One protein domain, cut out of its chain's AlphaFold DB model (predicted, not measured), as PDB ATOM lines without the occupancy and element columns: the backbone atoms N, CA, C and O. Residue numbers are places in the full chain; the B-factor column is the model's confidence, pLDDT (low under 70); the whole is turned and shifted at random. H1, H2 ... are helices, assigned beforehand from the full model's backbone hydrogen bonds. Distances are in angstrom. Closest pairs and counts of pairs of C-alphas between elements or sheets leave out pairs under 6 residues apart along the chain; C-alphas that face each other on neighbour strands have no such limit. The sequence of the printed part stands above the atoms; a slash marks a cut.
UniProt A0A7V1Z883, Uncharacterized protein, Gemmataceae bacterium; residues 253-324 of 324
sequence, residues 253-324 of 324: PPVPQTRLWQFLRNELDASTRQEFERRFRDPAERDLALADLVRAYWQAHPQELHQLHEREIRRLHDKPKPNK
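AT A GLANCE: This is residues 253 to 324 of the 324 residues of an uncharacterized protein of Gemmataceae bacterium (UniProt A0A7V1Z883). A long helix, H4, runs off as an arm at about a right angle from the end of a small head of three helices, and residues 310 to 324, the later half of H4 with the tail after it, stick out free. In the head, H2 and H3 fold back on each other as a hairpin, and H1 packs steeply across residues 293 to 297 of H3. The printed part has 72 residues with four named helices, H1, H2, H3 and H4 in chain order, and no named strand; the class is all helix. It is only just extended, close to loose, with a radius of gyration of the C-alphas of 16.8 A; the arm makes the length in spans of 58 by 25 by 16 A.

HOW THE PARTS SIT: Start at the longest helix, H4, residues 302 to 317, which touches no helix. Step back to H3, residues 286 to 300: it is close to H4 but not clearly touching, the closest C-alphas being those of Trp 298 and Leu 305, 6.5 A apart, and their lines are about perpendicular at 89 degrees. H2, residues 270 to 281, touches H3 with residues 276 to 280 alone; their closest C-alphas, Phe 280 and Arg 286, are 4.6 A apart. The two form a helical hairpin, opposite ways at a shallow tilt of 30 degrees. Look next at H1, residues 257 to 266, which H3 touches with residues 293 to 297 alone; the closest C-alphas, Phe 263 and Tyr 297, are 6.9 A apart. H1 and H3 run the same way at a steep tilt of 68 degrees, only just short of about perpendicular. H1 is close to H2 but not clearly touching, with the C-alphas of Leu 264 and Arg 273 closest at 6.1 A. H4 is apart from H1 and H2. In H1, H2, H3 and H4 every O i to N i+4 pair is within hydrogen-bond range.

IN THESE COORDINATES: Find C-alpha 302 at (236.230, 269.724, 217.997); from there H4 runs 22.6 A to C-alpha 317 at (248.773, 265.824, 236.413). H3 covers 20.8 A from Arg 286 to Ala 300, and H2 16.7 A from Ala 270 to Arg 281. H1 begins at C-alpha 257, at (241.597, 254.365, 209.921), and ends 14.2 A away at Asn 266.

THE WHOLE: The two C-alphas farthest apart are those of Ser 271 and Lys 324, at 59.6 A; Lys 324 is the chain's last residue. Without the stretch that stands free, the body of 57 residues spans 34 by 22 by 17 A. The printed part has no cut, and the links H1 to H2, H2 to H3 and H3 to H4 are tight. The mean pLDDT of the printed part is 83.8; look for values under 70 at residue 309, residues 315 to 316 and residues 319 to 324.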
ATOM      1  N   PRO A 253     246.110 264.311 216.419       73.75
ATOM      2  CA  PRO A 253     246.107 262.967 216.964       73.75
ATOM      3  C   PRO A 253     245.726 261.961 215.867       73.75
ATOM      4  O   PRO A 253     244.835 262.243 215.053       73.75
ATOM      5  N   PRO A 254     246.380 260.791 215.809       76.12
ATOM      6  CA  PRO A 254     246.037 259.765 214.847       76.12
ATOM      7  C   PRO A 254     244.602 259.299 215.096       76.12
ATOM      8  O   PRO A 254     244.236 258.885 216.195       76.12
ATOM      9  N   VAL A 255     243.786 259.349 214.049       79.81
ATOM     10  CA  VAL A 255     242.423 258.817 214.066       79.81
ATOM     11  C   VAL A 255     242.480 257.382 213.543       79.81
ATOM     12  O   VAL A 255     243.100 257.149 212.498       79.81
ATOM     13  N   PRO A 256     241.832 256.404 214.204       83.31
ATOM     14  CA  PRO A 256     241.737 255.051 213.676       83.31
ATOM     15  C   PRO A 256     241.226 255.063 212.236       83.31
ATOM     16  O   PRO A 256     240.218 255.695 211.921       83.31
ATOM     17  N   GLN A 257     241.904 254.333 211.350       80.75
ATOM     18  CA  GLN A 257     241.597 254.365 209.921       80.75
ATOM     19  C   GLN A 257     240.134 253.976 209.625       80.75
ATOM     20  O   GLN A 257     239.509 254.530 208.725       80.75
ATOM     21  N   THR A 258     239.560 253.059 210.408       79.56
ATOM     22  CA  THR A 258     238.141 252.682 210.322       79.56
ATOM     23  C   THR A 258     237.204 253.865 210.555       79.56
ATOM     24  O   THR A 258     236.240 254.010 209.806       79.56
ATOM     25  N   ARG A 259     237.510 254.732 211.528       87.62
ATOM     26  CA  ARG A 259     236.745 255.955 211.789       87.62
ATOM     27  C   ARG A 259     236.893 256.973 210.669       87.62
ATOM     28  O   ARG A 259     235.884 257.497 210.222       87.62
ATOM     29  N   LEU A 260     238.103 257.190 210.152       91.75
ATOM     30  CA  LEU A 260     238.309 258.098 209.013       91.75
ATOM     31  C   LEU A 260     237.493 257.675 207.787       91.75
ATOM     32  O   LEU A 260     236.895 258.513 207.119       91.75
ATOM     33  N   TRP A 261     237.423 256.370 207.505       90.31
ATOM     34  CA  TRP A 261     236.600 255.863 206.405       90.31
ATOM     35  C   TRP A 261     235.098 255.986 206.671       90.31
ATOM     36  O   TRP A 261     234.339 256.192 205.726       90.31
ATOM     37  N   GLN A 262     234.653 255.851 207.924       92.00
ATOM     38  CA  GLN A 262     233.258 256.105 208.297       92.00
ATOM     39  C   GLN A 262     232.911 257.585 208.127       92.00
ATOM     40  O   GLN A 262     231.935 257.885 207.447       92.00
ATOM     41  N   PHE A 263     233.750 258.486 208.636       96.44
ATOM     42  CA  PHE A 263     233.622 259.933 208.469       96.44
ATOM     43  C   PHE A 263     233.550 260.331 206.988       96.44
ATOM     44  O   PHE A 263     232.583 260.954 206.551       96.44
ATOM     45  N   LEU A 264     234.501 259.857 206.172       96.06
ATOM     46  CA  LEU A 264     234.513 260.098 204.726       96.06
ATOM     47  C   LEU A 264     233.203 259.668 204.046       96.06
ATOM     48  O   LEU A 264     232.718 260.346 203.140       96.06
ATOM     49  N   ARG A 265     232.637 258.525 204.453       95.44
ATOM     50  CA  ARG A 265     231.442 257.936 203.830       95.44
ATOM     51  C   ARG A 265     230.125 258.502 204.340       95.44
ATOM     52  O   ARG A 265     229.148 258.453 203.595       95.44
ATOM     53  N   ASN A 266     230.079 258.959 205.583       97.06
ATOM     54  CA  ASN A 266     228.822 259.261 206.262       97.06
ATOM     55  C   ASN A 266     228.644 260.755 206.533       97.06
ATOM     56  O   ASN A 266     227.506 261.208 206.576       97.06
ATOM     57  N   GLU A 267     229.734 261.503 206.697       97.31
ATOM     58  CA  GLU A 267     229.689 262.871 207.229       97.31
ATOM     59  C   GLU A 267     230.163 263.918 206.221       97.31
ATOM     60  O   GLU A 267     229.624 265.021 206.191       97.31
ATOM     61  N   LEU A 268     231.110 263.575 205.341       96.81
ATOM     62  CA  LEU A 268     231.500 264.464 204.244       96.81
ATOM     63  C   LEU A 268     230.455 264.465 203.124       96.81
ATOM     64  O   LEU A 268     229.891 263.418 202.778       96.81
ATOM     65  N   ASP A 269     230.237 265.633 202.519       97.56
ATOM     66  CA  ASP A 269     229.366 265.785 201.357       97.56
ATOM     67  C   ASP A 269     229.899 264.999 200.144       97.56
ATOM     68  O   ASP A 269     231.064 264.595 200.076       97.56
ATOM     69  N   ALA A 270     229.024 264.757 199.167       96.62
ATOM     70  CA  ALA A 270     229.345 263.916 198.018       96.62
ATOM     71  C   ALA A 270     230.507 264.461 197.167       96.62
ATOM     72  O   ALA A 270     231.298 263.663 196.662       96.62
ATOM     73  N   SER A 271     230.631 265.787 197.029       97.00
ATOM     74  CA  SER A 271     231.683 266.416 196.224       97.00
ATOM     75  C   SER A 271     233.041 266.252 196.901       97.00
ATOM     76  O   SER A 271     233.974 265.714 196.301       97.00
ATOM     77  N   THR A 272     233.131 266.623 198.180       95.25
ATOM     78  CA  THR A 272     234.359 266.481 198.976       95.25
ATOM     79  C   THR A 272     234.789 265.015 199.064       95.25
ATOM     80  O   THR A 272     235.965 264.682 198.898       95.25
ATOM     81  N   ARG A 273     233.834 264.095 199.245       97.19
ATOM     82  CA  ARG A 273     234.101 262.651 199.233       97.19
ATOM     83  C   ARG A 273     234.700 262.185 197.909       97.19
ATOM     84  O   ARG A 273     235.693 261.458 197.922       97.19
ATOM     85  N   GLN A 274     234.119 262.593 196.781       96.38
ATOM     86  CA  GLN A 274     234.609 262.218 195.453       96.38
ATOM     87  C   GLN A 274     236.022 262.759 195.199       96.38
ATOM     88  O   GLN A 274     236.848 262.064 194.599       96.38
ATOM     89  N   GLU A 275     236.327 263.962 195.687       97.25
ATOM     90  CA  GLU A 275     237.675 264.516 195.630       97.25
ATOM     91  C   GLU A 275     238.669 263.649 196.411       97.25
ATOM     92  O   GLU A 275     239.667 263.208 195.840       97.25
ATOM     93  N   PHE A 276     238.385 263.328 197.677       96.50
ATOM     94  CA  PHE A 276     239.243 262.444 198.471       96.50
ATOM     95  C   PHE A 276     239.417 261.072 197.814       96.50
ATOM     96  O   PHE A 276     240.538 260.572 197.721       96.50
ATOM     97  N   GLU A 277     238.343 260.467 197.302       94.25
ATOM     98  CA  GLU A 277     238.418 259.191 196.583       94.25
ATOM     99  C   GLU A 277     239.304 259.268 195.334       94.25
ATOM    100  O   GLU A 277     240.036 258.315 195.053       94.25
ATOM    101  N   ARG A 278     239.279 260.386 194.598       97.44
ATOM    102  CA  ARG A 278     240.186 260.636 193.468       97.44
ATOM    103  C   ARG A 278     241.634 260.710 193.949       97.44
ATOM    104  O   ARG A 278     242.471 259.983 193.419       97.44
ATOM    105  N   ARG A 279     241.916 261.519 194.974       96.06
ATOM    106  CA  ARG A 279     243.271 261.705 195.522       96.06
ATOM    107  C   ARG A 279     243.837 260.410 196.117       96.06
ATOM    108  O   ARG A 279     245.017 260.124 195.970       96.06
ATOM    109  N   PHE A 280     243.004 259.554 196.716       92.00
ATOM    110  CA  PHE A 280     243.438 258.252 197.244       92.00
ATOM    111  C   PHE A 280     243.828 257.225 196.167       92.00
ATOM    112  O   PHE A 280     244.554 256.264 196.475       92.00
ATOM    113  N   ARG A 281     243.350 257.398 194.927       89.56
ATOM    114  CA  ARG A 281     243.756 256.564 193.783       89.56
ATOM    115  C   ARG A 281     245.154 256.917 193.293       89.56
ATOM    116  O   ARG A 281     245.833 256.016 192.812       89.56
ATOM    117  N   ASP A 282     245.584 258.164 193.458       89.88
ATOM    118  CA  ASP A 282     246.937 258.599 193.126       89.88
ATOM    119  C   ASP A 282     247.914 258.252 194.272       89.88
ATOM    120  O   ASP A 282     247.774 258.762 195.388       89.88
ATOM    121  N   PRO A 283     248.916 257.379 194.047       78.88
ATOM    122  CA  PRO A 283     249.911 257.051 195.062       78.88
ATOM    123  C   PRO A 283     250.704 258.263 195.569       78.88
ATOM    124  O   PRO A 283     251.098 258.256 196.733       78.88
ATOM    125  N   ALA A 284     250.926 259.282 194.731       81.19
ATOM    126  CA  ALA A 284     251.690 260.475 195.096       81.19
ATOM    127  C   ALA A 284     250.902 261.408 196.030       81.19
ATOM    128  O   ALA A 284     251.487 262.072 196.886       81.19
ATOM    129  N   GLU A 285     249.573 261.431 195.906       87.06
ATOM    130  CA  GLU A 285     248.707 262.283 196.726       87.06
ATOM    131  C   GLU A 285     248.113 261.564 197.938       87.06
ATOM    132  O   GLU A 285     247.646 262.224 198.866       87.06
ATOM    133  N   ARG A 286     248.132 260.227 197.964       82.38
ATOM    134  CA  ARG A 286     247.478 259.414 199.002       82.38
ATOM    135  C   ARG A 286     247.833 259.840 200.425       82.38
ATOM    136  O   ARG A 286     246.947 259.910 201.275       82.38
ATOM    137  N   ASP A 287     249.107 260.104 200.698       72.44
ATOM    138  CA  ASP A 287     249.540 260.461 202.049       72.44
ATOM    139  C   ASP A 287     249.074 261.856 202.471       72.44
ATOM    140  O   ASP A 287     248.692 262.029 203.634       72.44
ATOM    141  N   LEU A 288     249.041 262.800 201.522       79.69
ATOM    142  CA  LEU A 288     248.494 264.145 201.707       79.69
ATOM    143  C   LEU A 288     246.980 264.090 201.903       79.69
ATOM    144  O   LEU A 288     246.468 264.673 202.849       79.69
ATOM    145  N   ALA A 289     246.276 263.324 201.069       87.69
ATOM    146  CA  ALA A 289     244.838 263.125 201.184       87.69
ATOM    147  C   ALA A 289     244.458 262.518 202.540       87.69
ATOM    148  O   ALA A 289     243.461 262.914 203.134       87.69
ATOM    149  N   LEU A 290     245.269 261.597 203.077       84.38
ATOM    150  CA  LEU A 290     245.026 261.052 204.411       84.38
ATOM    151  C   LEU A 290     245.242 262.102 205.511       84.38
ATOM    152  O   LEU A 290     244.461 262.146 206.457       84.38
ATOM    153  N   ALA A 291     246.274 262.941 205.397       77.56
ATOM    154  CA  ALA A 291     246.517 264.025 206.350       77.56
ATOM    155  C   ALA A 291     245.391 265.074 206.321       77.56
ATOM    156  O   ALA A 291     244.898 265.474 207.376       77.56
ATOM    157  N   ASP A 292     244.932 265.448 205.126       86.38
ATOM    158  CA  ASP A 292     243.810 266.368 204.931       86.38
ATOM    159  C   ASP A 292     242.497 265.775 205.463       86.38
ATOM    160  O   ASP A 292     241.710 266.485 206.085       86.38
ATOM    161  N   LEU A 293     242.278 264.464 205.305       91.62
ATOM    162  CA  LEU A 293     241.104 263.785 205.855       91.62
ATOM    163  C   LEU A 293     241.128 263.748 207.391       91.62
ATOM    164  O   LEU A 293     240.096 263.959 208.021       91.62
ATOM    165  N   VAL A 294     242.295 263.514 208.003       86.56
ATOM    166  CA  VAL A 294     242.468 263.602 209.466       86.56
ATOM    167  C   VAL A 294     242.183 265.019 209.961       86.56
ATOM    168  O   VAL A 294     241.513 265.191 210.975       86.56
ATOM    169  N   ARG A 295     242.653 266.038 209.237       85.25
ATOM    170  CA  ARG A 295     242.349 267.436 209.551       85.25
ATOM    171  C   ARG A 295     240.848 267.714 209.475       85.25
ATOM    172  O   ARG A 295     240.296 268.250 210.429       85.25
ATOM    173  N   ALA A 296     240.203 267.328 208.375       91.12
ATOM    174  CA  ALA A 296     238.766 267.512 208.184       91.12
ATOM    175  C   ALA A 296     237.954 266.813 209.286       91.12
ATOM    176  O   ALA A 296     237.003 267.390 209.803       91.12
ATOM    177  N   TYR A 297     238.379 265.613 209.700       93.94
ATOM    178  CA  TYR A 297     237.791 264.900 210.832       93.94
ATOM    179  C   TYR A 297     237.856 265.741 212.112       93.94
ATOM    180  O   TYR A 297     236.835 266.022 212.730       93.94
ATOM    181  N   TRP A 298     239.037 266.219 212.500       90.06
ATOM    182  CA  TRP A 298     239.164 266.992 213.737       90.06
ATOM    183  C   TRP A 298     238.470 268.356 213.694       90.06
ATOM    184  O   TRP A 298     237.973 268.808 214.722       90.06
ATOM    185  N   GLN A 299     238.366 268.973 212.515       88.25
ATOM    186  CA  GLN A 299     237.570 270.188 212.319       88.25
ATOM    187  C   GLN A 299     236.067 269.936 212.504       88.25
ATOM    188  O   GLN A 299     235.373 270.789 213.051       88.25
ATOM    189  N   ALA A 300     235.569 268.767 212.091       93.69
ATOM    190  CA  ALA A 300     234.175 268.371 212.292       93.69
ATOM    191  C   ALA A 300     233.877 267.914 213.734       93.69
ATOM    192  O   ALA A 300     232.745 268.050 214.200       93.69
ATOM    193  N   HIS A 301     234.886 267.419 214.462       93.00
ATOM    194  CA  HIS A 301     234.745 266.873 215.819       93.00
ATOM    195  C   HIS A 301     235.586 267.618 216.880       93.00
ATOM    196  O   HIS A 301     236.375 266.988 217.596       93.00
ATOM    197  N   PRO A 302     235.409 268.944 217.067       89.25
ATOM    198  CA  PRO A 302     236.230 269.724 217.997       89.25
ATOM    199  C   PRO A 302     236.056 269.284 219.461       89.25
ATOM    200  O   PRO A 302     236.993 269.348 220.251       89.25
ATOM    201  N   GLN A 303     234.872 268.782 219.832       89.12
ATOM    202  CA  GLN A 303     234.606 268.292 221.188       89.12
ATOM    203  C   GLN A 303     235.396 267.021 221.515       89.12
ATOM    204  O   GLN A 303     235.897 266.881 222.627       89.12
ATOM    205  N   GLU A 304     235.529 266.093 220.563       88.12
ATOM    206  CA  GLU A 304     236.301 264.863 220.771       88.12
ATOM    207  C   GLU A 304     237.787 265.167 220.934       88.12
ATOM    208  O   GLU A 304     238.452 264.614 221.811       88.12
ATOM    209  N   LEU A 305     238.286 266.098 220.121       83.44
ATOM    210  CA  LEU A 305     239.645 266.604 220.220       83.44
ATOM    211  C   LEU A 305     239.904 267.234 221.595       83.44
ATOM    212  O   LEU A 305     240.887 266.903 222.257       83.44
ATOM    213  N   HIS A 306     238.976 268.073 222.061       78.88
ATOM    214  CA  HIS A 306     239.048 268.688 223.384       78.88
ATOM    215  C   HIS A 306     239.023 267.648 224.515       78.88
ATOM    216  O   HIS A 306     239.828 267.719 225.437       78.88
ATOM    217  N   GLN A 307     238.165 266.629 224.431       84.00
ATOM    218  CA  GLN A 307     238.126 265.548 225.425       84.00
ATOM    219  C   GLN A 307     239.423 264.734 225.462       84.00
ATOM    220  O   GLN A 307     239.872 264.347 226.543       84.00
ATOM    221  N   LEU A 308     240.028 264.457 224.304       78.38
ATOM    222  CA  LEU A 308     241.345 263.820 224.246       78.38
ATOM    223  C   LEU A 308     242.401 264.693 224.921       78.38
ATOM    224  O   LEU A 308     243.197 264.182 225.708       78.38
ATOM    225  N   HIS A 309     242.355 266.001 224.673       69.38
ATOM    226  CA  HIS A 309     243.247 266.964 225.303       69.38
ATOM    227  C   HIS A 309     243.076 266.970 226.829       69.38
ATOM    228  O   HIS A 309     244.053 266.789 227.554       69.38
ATOM    229  N   GLU A 310     241.849 267.085 227.339       78.06
ATOM    230  CA  GLU A 310     241.598 267.062 228.782       78.06
ATOM    231  C   GLU A 310     242.076 265.765 229.438       78.06
ATOM    232  O   GLU A 310     242.674 265.801 230.514       78.06
ATOM    233  N   ARG A 311     241.829 264.610 228.808       77.69
ATOM    234  CA  ARG A 311     242.288 263.311 229.324       77.69
ATOM    235  C   ARG A 311     243.801 263.268 229.435       77.69
ATOM    236  O   ARG A 311     244.325 262.784 230.436       77.69
ATOM    237  N   GLU A 312     244.492 263.786 228.432       70.69
ATOM    238  CA  GLU A 312     245.942 263.783 228.412       70.69
ATOM    239  C   GLU A 312     246.534 264.798 229.402       70.69
ATOM    240  O   GLU A 312     247.469 264.466 230.131       70.69
ATOM    241  N   ILE A 313     245.928 265.984 229.544       70.06
ATOM    242  CA  ILE A 313     246.263 266.934 230.617       70.06
ATOM    243  C   ILE A 313     246.089 266.268 231.983       70.06
ATOM    244  O   ILE A 313     247.016 266.313 232.793       70.06
ATOM    245  N   ARG A 314     244.940 265.634 232.255       74.69
ATOM    246  CA  ARG A 314     244.682 264.958 233.539       74.69
ATOM    247  C   ARG A 314     245.717 263.874 233.808       74.69
ATOM    248  O   ARG A 314     246.328 263.883 234.865       74.69
ATOM    249  N   ARG A 315     246.039 263.031 232.822       69.31
ATOM    250  CA  ARG A 315     247.114 262.025 232.938       69.31
ATOM    251  C   ARG A 315     248.475 262.629 233.283       69.31
ATOM    252  O   ARG A 315     249.227 262.040 234.057       69.31
ATOM    253  N   LEU A 316     248.814 263.785 232.712       63.62
ATOM    254  CA  LEU A 316     250.063 264.481 233.029       63.62
ATOM    255  C   LEU A 316     250.084 265.048 234.457       63.62
ATOM    256  O   LEU A 316     251.173 265.188 235.019       63.62
ATOM    257  N   HIS A 317     248.920 265.361 235.029       71.44
ATOM    258  CA  HIS A 317     248.773 265.824 236.413       71.44
ATOM    259  C   HIS A 317     248.703 264.662 237.413       71.44
ATOM    260  O   HIS A 317     249.319 264.736 238.472       71.44
ATOM    261  N   ASP A 318     248.037 263.568 237.042       77.88
ATOM    262  CA  ASP A 318     247.764 262.411 237.900       77.88
ATOM    263  C   ASP A 318     248.917 261.394 237.949       77.88
ATOM    264  O   ASP A 318     248.799 260.352 238.597       77.88
ATOM    265  N   LYS A 319     250.056 261.659 237.288       60.59
ATOM    266  CA  LYS A 319     251.221 260.770 237.395       60.59
ATOM    267  C   LYS A 319     251.650 260.673 238.868       60.59
ATOM    268  O   LYS A 319     251.998 261.699 239.460       60.59
ATOM    269  N   PRO A 320     251.657 259.463 239.459       51.03
ATOM    270  CA  PRO A 320     251.988 259.291 240.865       51.03
ATOM    271  C   PRO A 320     253.389 259.843 241.115       51.03
ATOM    272  O   PRO A 320     254.322 259.562 240.355       51.03
ATOM    273  N   LYS A 321     253.533 260.660 242.169       59.97
ATOM    274  CA  LYS A 321     254.856 261.107 242.616       59.97
ATOM    275  C   LYS A 321     255.715 259.853 242.806       59.97
ATOM    276  O   LYS A 321     255.225 258.904 243.419       59.97
ATOM    277  N   PRO A 322     256.951 259.816 242.276       56.00
ATOM    278  CA  PRO A 322     257.819 258.668 242.483       56.00
ATOM    279  C   PRO A 322     257.934 258.435 243.992       56.00
ATOM    280  O   PRO A 322     258.276 259.370 244.723       56.00
ATOM    281  N   ASN A 323     257.575 257.229 244.450       54.81
ATOM    282  CA  ASN A 323     257.790 256.829 245.839       54.81
ATOM    283  C   ASN A 323     259.282 257.010 246.125       54.81
ATOM    284  O   ASN A 323     260.113 256.418 245.434       54.81
ATOM    285  N   LYS A 324     259.585 257.910 247.062       58.88
ATOM    286  CA  LYS A 324     260.947 258.164 247.528       58.88
ATOM    287  C   LYS A 324     261.413 257.058 248.450       58.88
ATOM    288  O   LYS A 324     260.565 256.577 249.235       58.88
TER     289      LYS A 324